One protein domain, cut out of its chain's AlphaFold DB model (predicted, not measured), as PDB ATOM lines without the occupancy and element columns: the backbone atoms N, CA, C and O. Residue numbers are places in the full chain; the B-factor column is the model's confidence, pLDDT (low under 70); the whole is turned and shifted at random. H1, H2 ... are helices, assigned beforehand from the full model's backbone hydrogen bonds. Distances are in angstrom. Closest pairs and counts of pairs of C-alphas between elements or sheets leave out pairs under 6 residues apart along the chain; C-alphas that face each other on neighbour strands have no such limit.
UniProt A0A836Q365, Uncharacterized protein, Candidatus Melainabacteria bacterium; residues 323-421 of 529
ATOM      1  N   ASP A 323      33.317  53.721  22.123       79.88
ATOM      2  CA  ASP A 323      32.359  52.712  22.559       79.88
ATOM      3  C   ASP A 323      30.920  53.260  22.536       79.88
ATOM      4  O   ASP A 323      30.686  54.471  22.571       79.88
ATOM      5  N   GLU A 324      29.946  52.353  22.442       75.75
ATOM      6  CA  GLU A 324      28.530  52.704  22.562       75.75
ATOM      7  C   GLU A 324      28.156  53.070  24.009       75.75
ATOM      8  O   GLU A 324      28.894  52.807  24.959       75.75
ATOM      9  N   ALA A 325      26.964  53.647  24.190       71.19
ATOM     10  CA  ALA A 325      26.391  53.844  25.519       71.19
ATOM     11  C   ALA A 325      26.350  52.518  26.309       71.19
ATOM     12  O   ALA A 325      26.050  51.463  25.744       71.19
ATOM     13  N   HIS A 326      26.620  52.596  27.617       77.06
ATOM     14  CA  HIS A 326      26.703  51.471  28.566       77.06
ATOM     15  C   HIS A 326      27.914  50.530  28.420       77.06
ATOM     16  O   HIS A 326      27.899  49.429  28.971       77.06
ATOM     17  N   ALA A 327      28.974  50.935  27.716       79.62
ATOM     18  CA  ALA A 327      30.159  50.096  27.542       79.62
ATOM     19  C   ALA A 327      30.920  49.792  28.840       79.62
ATOM     20  O   ALA A 327      31.316  48.647  29.045       79.62
ATOM     21  N   ASP A 328      31.069  50.770  29.738       79.44
ATOM     22  CA  ASP A 328      31.750  50.562  31.024       79.44
ATOM     23  C   ASP A 328      31.019  49.518  31.881       79.44
ATOM     24  O   ASP A 328      31.625  48.585  32.414       79.44
ATOM     25  N   ASP A 329      29.689  49.595  31.924       83.31
ATOM     26  CA  ASP A 329      28.875  48.605  32.625       83.31
ATOM     27  C   ASP A 329      28.888  47.233  31.927       83.31
ATOM     28  O   ASP A 329      28.826  46.190  32.580       83.31
ATOM     29  N   ALA A 330      28.965  47.205  30.592       84.62
ATOM     30  CA  ALA A 330      29.103  45.961  29.842       84.62
ATOM     31  C   ALA A 330      30.448  45.273  30.139       84.62
ATOM     32  O   ALA A 330      30.498  44.048  30.243       84.62
ATOM     33  N   ILE A 331      31.525  46.038  30.352       84.56
ATOM     34  CA  ILE A 331      32.812  45.501  30.819       84.56
ATOM     35  C   ILE A 331      32.659  44.900  32.218       84.56
ATOM     36  O   ILE A 331      33.148  43.796  32.456       84.56
ATOM     37  N   ALA A 332      31.939  45.565  33.125       84.25
ATOM     38  CA  ALA A 332      31.671  45.016  34.455       84.25
ATOM     39  C   ALA A 332      30.927  43.668  34.384       84.25
ATOM     40  O   ALA A 332      31.295  42.724  35.086       84.25
ATOM     41  N   LEU A 333      29.942  43.536  33.487       85.44
ATOM     42  CA  LEU A 333      29.256  42.263  33.226       85.44
ATOM     43  C   LEU A 333      30.192  41.189  32.660       85.44
ATOM     44  O   LEU A 333      30.123  40.034  33.076       85.44
ATOM     45  N   LEU A 334      31.094  41.552  31.746       87.06
ATOM     46  CA  LEU A 334      32.081  40.628  31.178       87.06
ATOM     47  C   LEU A 334      33.099  40.139  32.219       87.06
ATOM     48  O   LEU A 334      33.487  38.967  32.190       87.06
ATOM     49  N   ILE A 335      33.494  41.005  33.157       86.62
ATOM     50  CA  ILE A 335      34.339  40.637  34.300       86.62
ATOM     51  C   ILE A 335      33.583  39.668  35.212       86.62
ATOM     52  O   ILE A 335      34.116  38.617  35.564       86.62
ATOM     53  N   LYS A 336      32.314  39.957  35.540       85.81
ATOM     54  CA  LYS A 336      31.461  39.043  36.327       85.81
ATOM     55  C   LYS A 336      31.264  37.690  35.638       85.81
ATOM     56  O   LYS A 336      31.205  36.665  36.312       85.81
ATOM     57  N   ALA A 337      31.214  37.668  34.308       85.44
ATOM     58  CA  ALA A 337      31.143  36.446  33.513       85.44
ATOM     59  C   ALA A 337      32.473  35.680  33.403       85.44
ATOM     60  O   ALA A 337      32.480  34.585  32.838       85.44
ATOM     61  N   ASN A 338      33.565  36.209  33.970       84.56
ATOM     62  CA  ASN A 338      34.922  35.664  33.887       84.56
ATOM     63  C   ASN A 338      35.436  35.533  32.438       84.56
ATOM     64  O   ASN A 338      36.225  34.644  32.121       84.56
ATOM     65  N   LEU A 339      34.958  36.413  31.550       82.06
ATOM     66  CA  LEU A 339      35.381  36.492  30.147       82.06
ATOM     67  C   LEU A 339      36.506  37.518  29.953       82.06
ATOM     68  O   LEU A 339      37.283  37.420  29.006       82.06
ATOM     69  N   VAL A 340      36.608  38.501  30.852       82.50
ATOM     70  CA  VAL A 340      37.646  39.538  30.832       82.50
ATOM     71  C   VAL A 340      38.262  39.661  32.222       82.50
ATOM     72  O   VAL A 340      37.559  39.904  33.196       82.50
ATOM     73  N   ASN A 341      39.589  39.549  32.297       82.06
ATOM     74  CA  ASN A 341      40.366  39.684  33.531       82.06
ATOM     75  C   ASN A 341      41.293  40.903  33.463       82.06
ATOM     76  O   ASN A 341      41.617  41.382  32.378       82.06
ATOM     77  N   SER A 342      41.780  41.364  34.621       75.12
ATOM     78  CA  SER A 342      42.701  42.513  34.716       75.12
ATOM     79  C   SER A 342      43.973  42.335  33.862       75.12
ATOM     80  O   SER A 342      44.402  43.277  33.195       75.12
ATOM     81  N   ASP A 343      44.508  41.108  33.769       76.38
ATOM     82  CA  ASP A 343      45.646  40.792  32.889       76.38
ATOM     83  C   ASP A 343      45.297  40.941  31.399       76.38
ATOM     84  O   ASP A 343      46.057  41.530  30.634       76.38
ATOM     85  N   LEU A 344      44.116  40.475  30.980       72.88
ATOM     86  CA  LEU A 344      43.653  40.612  29.596       72.88
ATOM     87  C   LEU A 344      43.406  42.083  29.243       72.88
ATOM     88  O   LEU A 344      43.800  42.537  28.171       72.88
ATOM     89  N   TYR A 345      42.838  42.851  30.172       75.56
ATOM     90  CA  TYR A 345      42.615  44.280  29.984       75.56
ATOM     91  C   TYR A 345      43.929  45.040  29.762       75.56
ATOM     92  O   TYR A 345      44.024  45.844  28.837       75.56
ATOM     93  N   SER A 346      44.985  44.719  30.522       77.31
ATOM     94  CA  SER A 346      46.308  45.348  30.372       77.31
ATOM     95  C   SER A 346      46.895  45.203  28.957       77.31
ATOM     96  O   SER A 346      47.544  46.118  28.445       77.31
ATOM     97  N   ARG A 347      46.602  44.088  28.275       77.19
ATOM     98  CA  ARG A 347      47.042  43.822  26.896       77.19
ATOM     99  C   ARG A 347      46.291  44.681  25.875       77.19
ATOM    100  O   ARG A 347      46.871  45.036  24.849       77.19
ATOM    101  N   ALA A 348      45.050  45.064  26.174       79.81
ATOM    102  CA  ALA A 348      44.232  45.937  25.334       79.81
ATOM    103  C   ALA A 348      44.596  47.429  25.459       79.81
ATOM    104  O   ALA A 348      44.381  48.191  24.514       79.81
ATOM    105  N   VAL A 349      45.237  47.848  26.560       80.44
ATOM    106  CA  VAL A 349      45.621  49.256  26.812       80.44
ATOM    107  C   VAL A 349      46.498  49.836  25.697       80.44
ATOM    108  O   VAL A 349      46.351  51.003  25.335       80.44
ATOM    109  N   ARG A 350      47.387  49.035  25.094       79.50
ATOM    110  CA  ARG A 350      48.226  49.501  23.974       79.50
ATOM    111  C   ARG A 350      47.384  49.938  22.773       79.50
ATOM    112  O   ARG A 350      47.629  51.005  22.216       79.50
ATOM    113  N   MET A 351      46.373  49.146  22.411       77.50
ATOM    114  CA  MET A 351      45.441  49.487  21.328       77.50
ATOM    115  C   MET A 351      44.561  50.675  21.699       77.50
ATOM    116  O   MET A 351      44.356  51.563  20.870       77.50
ATOM    117  N   GLN A 352      44.141  50.738  22.963       82.88
ATOM    118  CA  GLN A 352      43.398  51.860  23.524       82.88
ATOM    119  C   GLN A 352      44.115  53.196  23.312       82.88
ATOM    120  O   GLN A 352      43.537  54.131  22.758       82.88
ATOM    121  N   MET A 353      45.398  53.258  23.671       80.62
ATOM    122  CA  MET A 353      46.208  54.471  23.554       80.62
ATOM    123  C   MET A 353      46.548  54.815  22.102       80.62
ATOM    124  O   MET A 353      46.452  55.977  21.709       80.62
ATOM    125  N   GLN A 354      46.906  53.817  21.287       78.44
ATOM    126  CA  GLN A 354      47.345  54.039  19.906       78.44
ATOM    127  C   GLN A 354      46.248  54.646  19.018       78.44
ATOM    128  O   GLN A 354      46.536  55.507  18.187       78.44
ATOM    129  N   HIS A 355      44.995  54.224  19.199       75.94
ATOM    130  CA  HIS A 355      43.874  54.666  18.360       75.94
ATOM    131  C   HIS A 355      42.849  55.535  19.098       75.94
ATOM    132  O   HIS A 355      41.818  55.867  18.513       75.94
ATOM    133  N   ARG A 356      43.113  55.906  20.362       79.56
ATOM    134  CA  ARG A 356      42.150  56.584  21.255       79.56
ATOM    135  C   ARG A 356      40.788  55.880  21.268       79.56
ATOM    136  O   ARG A 356      39.742  56.519  21.175       79.56
ATOM    137  N   MET A 357      40.822  54.551  21.303       83.25
ATOM    138  CA  MET A 357      39.622  53.724  21.235       83.25
ATOM    139  C   MET A 357      39.007  53.520  22.620       83.25
ATOM    140  O   MET A 357      39.689  53.636  23.639       83.25
ATOM    141  N   GLY A 358      37.715  53.217  22.650       84.06
ATOM    142  CA  GLY A 358      37.026  52.821  23.866       84.06
ATOM    143  C   GLY A 358      37.556  51.484  24.405       84.06
ATOM    144  O   GLY A 358      38.066  50.660  23.633       84.06
ATOM    145  N   PRO A 359      37.503  51.275  25.729       82.81
ATOM    146  CA  PRO A 359      38.037  50.077  26.369       82.81
ATOM    147  C   PRO A 359      37.422  48.771  25.842       82.81
ATOM    148  O   PRO A 359      38.132  47.772  25.710       82.81
ATOM    149  N   LEU A 360      36.133  48.761  25.498       83.88
ATOM    150  CA  LEU A 360      35.449  47.559  25.030       83.88
ATOM    151  C   LEU A 360      35.854  47.215  23.586       83.88
ATOM    152  O   LEU A 360      36.181  46.062  23.292       83.88
ATOM    153  N   LYS A 361      35.941  48.214  22.698       85.88
ATOM    154  CA  LYS A 361      36.510  48.048  21.350       85.88
ATOM    155  C   LYS A 361      37.990  47.663  21.365       85.88
ATOM    156  O   LYS A 361      38.416  46.907  20.491       85.88
ATOM    157  N   ALA A 362      38.761  48.103  22.361       84.25
ATOM    158  CA  ALA A 362      40.161  47.703  22.522       84.25
ATOM    159  C   ALA A 362      40.330  46.205  22.766       84.25
ATOM    160  O   ALA A 362      41.205  45.580  22.165       84.25
ATOM    161  N   LEU A 363      39.452  45.604  23.569       85.00
ATOM    162  CA  LEU A 363      39.458  44.159  23.800       85.00
ATOM    163  C   LEU A 363      39.194  43.369  22.507       85.00
ATOM    164  O   LEU A 363      39.836  42.341  22.273       85.00
ATOM    165  N   VAL A 364      38.309  43.868  21.637       85.88
ATOM    166  CA  VAL A 364      38.038  43.268  20.318       85.88
ATOM    167  C   VAL A 364      39.222  43.458  19.368       85.88
ATOM    168  O   VAL A 364      39.658  42.504  18.726       85.88
ATOM    169  N   ALA A 365      39.800  44.661  19.312       82.88
ATOM    170  CA  ALA A 365      40.955  44.964  18.463       82.88
ATOM    171  C   ALA A 365      42.189  44.114  18.818       82.88
ATOM    172  O   ALA A 365      42.967  43.731  17.940       82.88
ATOM    173  N   SER A 366      42.353  43.783  20.101       83.62
ATOM    174  CA  SER A 366      43.391  42.876  20.597       83.62
ATOM    175  C   SER A 366      43.055  41.389  20.434       83.62
ATOM    176  O   SER A 366      43.847  40.555  20.865       83.62
ATOM    177  N   GLN A 367      41.915  41.046  19.816       82.56
ATOM    178  CA  GLN A 367      41.414  39.675  19.636       82.56
ATOM    179  C   GLN A 367      41.203  38.909  20.956       82.56
ATOM    180  O   GLN A 367      41.193  37.680  20.975       82.56
ATOM    181  N   LEU A 368      41.025  39.632  22.063       83.38
ATOM    182  CA  LEU A 368      40.765  39.051  23.382       83.38
ATOM    183  C   LEU A 368      39.273  38.799  23.601       83.38
ATOM    184  O   LEU A 368      38.906  37.951  24.405       83.38
ATOM    185  N   LEU A 369      38.424  39.529  22.878       85.38
ATOM    186  CA  LEU A 369      36.978  39.385  22.897       85.38
ATOM    187  C   LEU A 369      36.466  39.173  21.472       85.38
ATOM    188  O   LEU A 369      36.841  39.907  20.555       85.38
ATOM    189  N   SER A 370      35.590  38.185  21.274       85.06
ATOM    190  CA  SER A 370      34.993  37.963  19.957       85.06
ATOM    191  C   SER A 370      34.019  39.102  19.593       85.06
ATOM    192  O   SER A 370      33.337  39.628  20.481       85.06
ATOM    193  N   PRO A 371      33.865  39.464  18.304       84.44
ATOM    194  CA  PRO A 371      32.903  40.492  17.887       84.44
ATOM    195  C   PRO A 371      31.450  40.152  18.254       84.44
ATOM    196  O   PRO A 371      30.630  41.043  18.479       84.44
ATOM    197  N   ILE A 372      31.125  38.855  18.325       85.38
ATOM    198  CA  ILE A 372      29.800  38.355  18.714       85.38
ATOM    199  C   ILE A 372      29.591  38.578  20.215       85.38
ATOM    200  O   ILE A 372      28.578  39.154  20.609       85.38
ATOM    201  N   THR A 373      30.577  38.208  21.038       86.94
ATOM    202  CA  THR A 373      30.552  38.409  22.495       86.94
ATOM    203  C   THR A 373      30.497  39.901  22.842       86.94
ATOM    204  O   THR A 373      29.728  40.295  23.712       86.94
ATOM    205  N   HIS A 374      31.225  40.754  22.112       88.12
ATOM    206  CA  HIS A 374      31.151  42.214  22.236       88.12
ATOM    207  C   HIS A 374      29.726  42.747  22.024       88.12
ATOM    208  O   HIS A 374      29.190  43.454  22.878       88.12
ATOM    209  N   LYS A 375      29.087  42.390  20.901       87.56
ATOM    210  CA  LYS A 375      27.708  42.824  20.608       87.56
ATOM    211  C   LYS A 375      26.723  42.282  21.643       87.56
ATOM    212  O   LYS A 375      25.844  43.014  22.088       87.56
ATOM    213  N   ALA A 376      26.892  41.026  22.053       86.50
ATOM    214  CA  ALA A 376      26.068  40.413  23.083       86.50
ATOM    215  C   ALA A 376      26.216  41.117  24.439       86.50
ATOM    216  O   ALA A 376      25.208  41.311  25.105       86.50
ATOM    217  N   ALA A 377      27.418  41.550  24.829       88.19
ATOM    218  CA  ALA A 377      27.654  42.264  26.086       88.19
ATOM    219  C   ALA A 377      26.919  43.608  26.139       88.19
ATOM    220  O   ALA A 377      26.248  43.906  27.127       88.19
ATOM    221  N   ILE A 378      26.984  44.386  25.053       88.38
ATOM    222  CA  ILE A 378      26.270  45.666  24.948       88.38
ATOM    223  C   ILE A 378      24.755  45.434  24.989       88.38
ATOM    224  O   ILE A 378      24.052  46.088  25.758       88.38
ATOM    225  N   SER A 379      24.243  44.491  24.194       86.81
ATOM    226  CA  SER A 379      22.808  44.188  24.170       86.81
ATOM    227  C   SER A 379      22.310  43.630  25.502       86.81
ATOM    228  O   SER A 379      21.258  44.047  25.971       86.81
ATOM    229  N   ALA A 380      23.074  42.750  26.153       86.56
ATOM    230  CA  ALA A 380      22.732  42.215  27.466       86.56
ATOM    231  C   ALA A 380      22.676  43.335  28.503       86.56
ATOM    232  O   ALA A 380      21.734  43.391  29.286       86.56
ATOM    233  N   ARG A 381      23.630  44.274  28.474       89.56
ATOM    234  CA  ARG A 381      23.608  45.417  29.385       89.56
ATOM    235  C   ARG A 381      22.390  46.315  29.167       89.56
ATOM    236  O   ARG A 381      21.795  46.732  30.160       89.56
ATOM    237  N   LYS A 382      22.024  46.581  27.908       87.62
ATOM    238  CA  LYS A 382      20.806  47.329  27.550       87.62
ATOM    239  C   LYS A 382      19.558  46.617  28.086       87.62
ATOM    240  O   LYS A 382      18.831  47.207  28.867       87.62
ATOM    241  N   MET A 383      19.408  45.314  27.833       85.56
ATOM    242  CA  MET A 383      18.281  44.521  28.354       85.56
ATOM    243  C   MET A 383      18.226  44.459  29.889       85.56
ATOM    244  O   MET A 383      17.144  44.402  30.464       85.56
ATOM    245  N   VAL A 384      19.376  44.484  30.572       88.06
ATOM    246  CA  VAL A 384      19.430  44.581  32.042       88.06
ATOM    247  C   VAL A 384      19.006  45.970  32.525       88.06
ATOM    248  O   VAL A 384      18.365  46.081  33.564       88.06
ATOM    249  N   ALA A 385      19.361  47.032  31.796       85.69
ATOM    250  CA  ALA A 385      18.920  48.390  32.112       85.69
ATOM    251  C   ALA A 385      17.409  48.571  31.885       85.69
ATOM    252  O   ALA A 385      16.756  49.229  32.690       85.69
ATOM    253  N   ASP A 386      16.868  47.930  30.846       85.62
ATOM    254  CA  ASP A 386      15.443  47.948  30.499       85.62
ATOM    255  C   ASP A 386      14.596  47.026  31.408       85.62
ATOM    256  O   ASP A 386      13.371  47.120  31.425       85.62
ATOM    257  N   GLY A 387      15.238  46.159  32.201       83.75
ATOM    258  CA  GLY A 387      14.584  45.246  33.147       83.75
ATOM    259  C   GLY A 387      14.112  43.915  32.545       83.75
ATOM    260  O   GLY A 387      13.588  43.070  33.268       83.75
ATOM    261  N   ASP A 388      14.345  43.687  31.252       82.75
ATOM    262  CA  ASP A 388      13.968  42.464  30.528       82.75
ATOM    263  C   ASP A 388      14.840  41.245  30.873       82.75
ATOM    264  O   ASP A 388      14.494  40.096  30.554       82.75
ATOM    265  N   LEU A 389      16.005  41.497  31.476       85.50
ATOM    266  CA  LEU A 389      17.014  40.496  31.793       85.50
ATOM    267  C   LEU A 389      17.620  40.752  33.174       85.50
ATOM    268  O   LEU A 389      18.075  41.857  33.461       85.50
ATOM    269  N   SER A 390      17.683  39.727  34.026       88.44
ATOM    270  CA  SER A 390      18.397  39.862  35.299       88.44
ATOM    271  C   SER A 390      19.915  39.826  35.100       88.44
ATOM    272  O   SER A 390      20.429  39.216  34.161       88.44
ATOM    273  N   GLU A 391      20.663  40.440  36.019       87.00
ATOM    274  CA  GLU A 391      22.128  40.471  35.937       87.00
ATOM    275  C   GLU A 391      22.749  39.059  35.954       87.00
ATOM    276  O   GLU A 391      23.691  38.770  35.215       87.00
ATOM    277  N   ALA A 392      22.182  38.148  36.753       84.62
ATOM    278  CA  ALA A 392      22.630  36.760  36.833       84.62
ATOM    279  C   ALA A 392      22.358  35.987  35.533       84.62
ATOM    280  O   ALA A 392      23.224  35.252  35.056       84.62
ATOM    281  N   GLU A 393      21.184  36.177  34.921       85.44
ATOM    282  CA  GLU A 393      20.877  35.580  33.619       85.44
ATOM    283  C   GLU A 393      21.786  36.141  32.525       85.44
ATOM    284  O   GLU A 393      22.272  35.374  31.695       85.44
ATOM    285  N   ALA A 394      22.076  37.446  32.543       87.31
ATOM    286  CA  ALA A 394      22.989  38.079  31.596       87.31
ATOM    287  C   ALA A 394      24.389  37.451  31.646       87.31
ATOM    288  O   ALA A 394      24.952  37.133  30.598       87.31
ATOM    289  N   VAL A 395      24.923  37.193  32.843       88.75
ATOM    290  CA  VAL A 395      26.222  36.523  33.019       88.75
ATOM    291  C   VAL A 395      26.233  35.129  32.379       88.75
ATOM    292  O   VAL A 395      27.133  34.815  31.596       88.75
ATOM    293  N   VAL A 396      25.215  34.307  32.648       86.00
ATOM    294  CA  VAL A 396      25.118  32.944  32.090       86.00
ATOM    295  C   VAL A 396      24.914  32.976  30.569       86.00
ATOM    296  O   VAL A 396      25.490  32.160  29.840       86.00
ATOM    297  N   CYS A 397      24.143  33.943  30.065       87.44
ATOM    298  CA  CYS A 397      23.960  34.156  28.632       87.44
ATOM    299  C   CYS A 397      25.285  34.482  27.947       87.44
ATOM    300  O   CYS A 397      25.604  33.869  26.931       87.44
ATOM    301  N   LEU A 398      26.083  35.393  28.509       88.56
ATOM    302  CA  LEU A 398      27.367  35.787  27.928       88.56
ATOM    303  C   LEU A 398      28.372  34.632  27.902       88.56
ATOM    304  O   LEU A 398      29.031  34.429  26.883       88.56
ATOM    305  N   GLN A 399      28.434  33.817  28.957       87.06
ATOM    306  CA  GLN A 399      29.253  32.596  28.967       87.06
ATOM    307  C   GLN A 399      28.809  31.594  27.891       87.06
ATOM    308  O   GLN A 399      29.630  30.936  27.250       87.06
ATOM    309  N   THR A 400      27.497  31.483  27.673       85.25
ATOM    310  CA  THR A 400      26.934  30.585  26.658       85.25
ATOM    311  C   THR A 400      27.221  31.086  25.245       85.25
ATOM    312  O   THR A 400      27.624  30.287  24.398       85.25
ATOM    313  N   VAL A 401      27.085  32.396  25.012       88.38
ATOM    314  CA  VAL A 401      27.442  33.067  23.754       88.38
ATOM    315  C   VAL A 401      28.910  32.840  23.423       88.38
ATOM    316  O   VAL A 401      29.220  32.449  22.300       88.38
ATOM    317  N   ASP A 402      29.808  33.023  24.389       86.56
ATOM    318  CA  ASP A 402      31.241  32.857  24.154       86.56
ATOM    319  C   ASP A 402      31.600  31.401  23.813       86.56
ATOM    320  O   ASP A 402      32.280  31.127  22.820       86.56
ATOM    321  N   ARG A 403      31.033  30.442  24.558       85.19
ATOM    322  CA  ARG A 403      31.263  29.007  24.339       85.19
ATOM    323  C   ARG A 403      30.707  28.504  23.005       85.19
ATOM    324  O   ARG A 403      31.343  27.676  22.357       85.19
ATOM    325  N   LYS A 404      29.498  28.929  22.626       84.06
ATOM    326  CA  LYS A 404      28.773  28.389  21.459       84.06
ATOM    327  C   LYS A 404      28.858  29.261  20.208       84.06
ATOM    328  O   LYS A 404      28.461  28.799  19.144       84.06
ATOM    329  N   ARG A 405      29.368  30.492  20.316       82.88
ATOM    330  CA  ARG A 405      29.376  31.506  19.246       82.88
ATOM    331  C   ARG A 405      27.988  31.762  18.645       82.88
ATOM    332  O   ARG A 405      27.858  31.945  17.437       82.88
ATOM    333  N   CYS A 406      26.960  31.766  19.489       83.56
ATOM    334  CA  CYS A 406      25.578  32.060  19.110       83.56
ATOM    335  C   CYS A 406      25.193  33.506  19.455       83.56
ATOM    336  O   CYS A 406      25.926  34.225  20.136       83.56
ATOM    337  N   THR A 407      24.041  33.958  18.970       86.75
ATOM    338  CA  THR A 407      23.511  35.280  19.318       86.75
ATOM    339  C   THR A 407      22.974  35.306  20.752       86.75
ATOM    340  O   THR A 407      22.595  34.279  21.317       86.75
ATOM    341  N   LEU A 408      22.893  36.501  21.351       85.69
ATOM    342  CA  LEU A 408      22.351  36.665  22.706       85.69
ATOM    343  C   LEU A 408      20.920  36.111  22.827       85.69
ATOM    344  O   LEU A 408      20.584  35.494  23.830       85.69
ATOM    345  N   ILE A 409      20.092  36.300  21.796       84.44
ATOM    346  CA  ILE A 409      18.692  35.855  21.773       84.44
ATOM    347  C   ILE A 409      18.606  34.324  21.779       84.44
ATOM    348  O   ILE A 409      17.811  33.751  22.524       84.44
ATOM    349  N   GLU A 410      19.449  33.652  20.993       83.19
ATOM    350  CA  GLU A 410      19.533  32.189  20.983       83.19
ATOM    351  C   GLU A 410      19.961  31.656  22.356       83.19
ATOM    352  O   GLU A 410      19.296  30.771  22.895       83.19
ATOM    353  N   ALA A 411      20.994  32.251  22.966       83.81
ATOM    354  CA  ALA A 411      21.437  31.888  24.314       83.81
ATOM    355  C   ALA A 411      20.330  32.095  25.368       83.81
ATOM    356  O   ALA A 411      20.098  31.222  26.205       83.81
ATOM    357  N   LEU A 412      19.596  33.210  25.290       85.25
ATOM    358  CA  LEU A 412      18.467  33.511  26.174       85.25
ATOM    359  C   LEU A 412      17.336  32.486  26.044       85.25
ATOM    360  O   LEU A 412      16.791  32.031  27.053       85.25
ATOM    361  N   SER A 413      16.974  32.119  24.813       80.94
ATOM    362  CA  SER A 413      15.912  31.137  24.560       80.94
ATOM    363  C   SER A 413      16.250  29.759  25.132       80.94
ATOM    364  O   SER A 413      15.378  29.075  25.670       80.94
ATOM    365  N   GLU A 414      17.526  29.379  25.091       80.56
ATOM    366  CA  GLU A 414      18.004  28.107  25.613       80.56
ATOM    367  C   GLU A 414      17.972  28.083  27.145       80.56
ATOM    368  O   GLU A 414      17.420  27.156  27.736       80.56
ATOM    369  N   ILE A 415      18.465  29.143  27.789       79.25
ATOM    370  CA  ILE A 415      18.491  29.257  29.254       79.25
ATOM    371  C   ILE A 415      17.065  29.295  29.824       79.25
ATOM    372  O   ILE A 415      16.751  28.580  30.779       79.25
ATOM    373  N   ARG A 416      16.158  30.058  29.199       77.75
ATOM    374  CA  ARG A 416      14.736  30.087  29.590       77.75
ATOM    375  C   ARG A 416      14.036  28.746  29.318       77.75
ATOM    376  O   ARG A 416      13.147  28.352  30.075       77.75
ATOM    377  N   GLY A 417      14.462  28.016  28.285       63.34
ATOM    378  CA  GLY A 417      14.002  26.659  27.982       63.34
ATOM    379  C   GLY A 417      14.478  25.601  28.988       63.34
ATOM    380  O   GLY A 417      13.726  24.677  29.300       63.34
ATOM    381  N   GLU A 418      15.687  25.740  29.537       56.97
ATOM    382  CA  GLU A 418      16.236  24.855  30.574       56.97
ATOM    383  C   GLU A 418      15.634  25.119  31.962       56.97
ATOM    384  O   GLU A 418      15.336  24.163  32.683       56.97
ATOM    385  N   SER A 419      15.362  26.381  32.318       51.47
ATOM    386  CA  SER A 419      14.675  26.732  33.573       51.47
ATOM    387  C   SER A 419      13.240  26.189  33.638       51.47
ATOM    388  O   SER A 419      12.807  25.732  34.695       51.47
ATOM    389  N   ARG A 420      12.529  26.107  32.502       42.84
ATOM    390  CA  ARG A 420      11.205  25.452  32.420       42.84
ATOM    391  C   ARG A 420      11.232  23.933  32.632       42.84
ATOM    392  O   ARG A 420      10.194  23.357  32.934       42.84
ATOM    393  N   ARG A 421      12.382  23.261  32.491       47.72
ATOM    394  CA  ARG A 421      12.492  21.794  32.650       47.72
ATOM    395  C   ARG A 421      12.681  21.332  34.103       47.72
ATOM    396  O   ARG A 421      12.639  20.128  34.339       47.72
TER     397      ARG A 421
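This is residues 323 to 421 of the 529 residues of an uncharacterized protein of Candidatus Melainabacteria bacterium (UniProt A0A836Q365). An elongated body of six helices has an antiparallel helical hairpin, H4 and H5, in its middle, with H1 crossing both of these helices. At one end of the long axis H3 and H2 form a crossed pair, H2 being the farther out; at the other end H6 packs on H5 at a steep angle. The printed part has 99 residues with six named helices, H1 to H6 along the chain, and no named strand; the class is all helix. It is compact, with a radius of gyration of the C-alphas of 13.5 A, and its C-alphas span 48 by 25 by 19 A.

H1, residues 327 to 336, touches H3, residues 359 to 365, about perpendicular at 75 degrees; their closest C-alphas, those of Ala 327 and Leu 360, are 6.4 A apart. H2, residues 342 to 355, touches H3 about perpendicular at 84 degrees, the closest C-alphas being Ala 348 and Ala 362 at 5.3 A. H2 is apart from H1. H3 forms a helical hairpin with H4, residues 371 to 386, at a shallow tilt of 26 degrees, opposite ways; H4 touches it with residues 371 to 374 alone, closest at C-alphas Val 364 and Pro 371, 6.3 A. H4 is the hub, touching four other helices. With residues 377 to 381 alone it touches H1, about perpendicular at 79 degrees, the closest C-alphas being Ala 330 and Ala 377 at 5.5 A. H4 and H5, residues 391 to 404, form a second helical hairpin at a shallow tilt of 17 degrees, opposite ways, closest at C-alphas Thr 373 and Asp 402, 5.8 A. H5 also touches H1, about perpendicular at 80 degrees, with C-alphas Leu 333 and Val 395 closest at 6.5 A. H6, residues 408 to 419, touches residues 397 to 401 of H5 alone, opposite ways at a steep tilt of 68 degrees, only just short of perpendicular; C-alphas Cys 397 and Ala 411 are closest at 5.5 A. H4 and H6 only just touch, with 3 pairs of C-alphas within 8 A. Every O i to N i+4 pair is within hydrogen-bond range in H1, H3, H4, H5 and H6, and 7 of 10 are in H2.

H1 begins at C-alpha 327, (30.159, 50.096, 27.542). From first to last C-alpha H2 measures 20.4 A, H4 22.8 A, H5 20.0 A and H6 16.6 A. H6 ends at C-alpha 419, (14.675, 26.732, 33.573).

The C-alphas farthest apart, of Gln 354 and Arg 421, are 49.2 A from each other. The printed part has no cut, and its five links between helices are tight. Mean pLDDT of the printed part is 81.9; residues 417 to 421 are under 70.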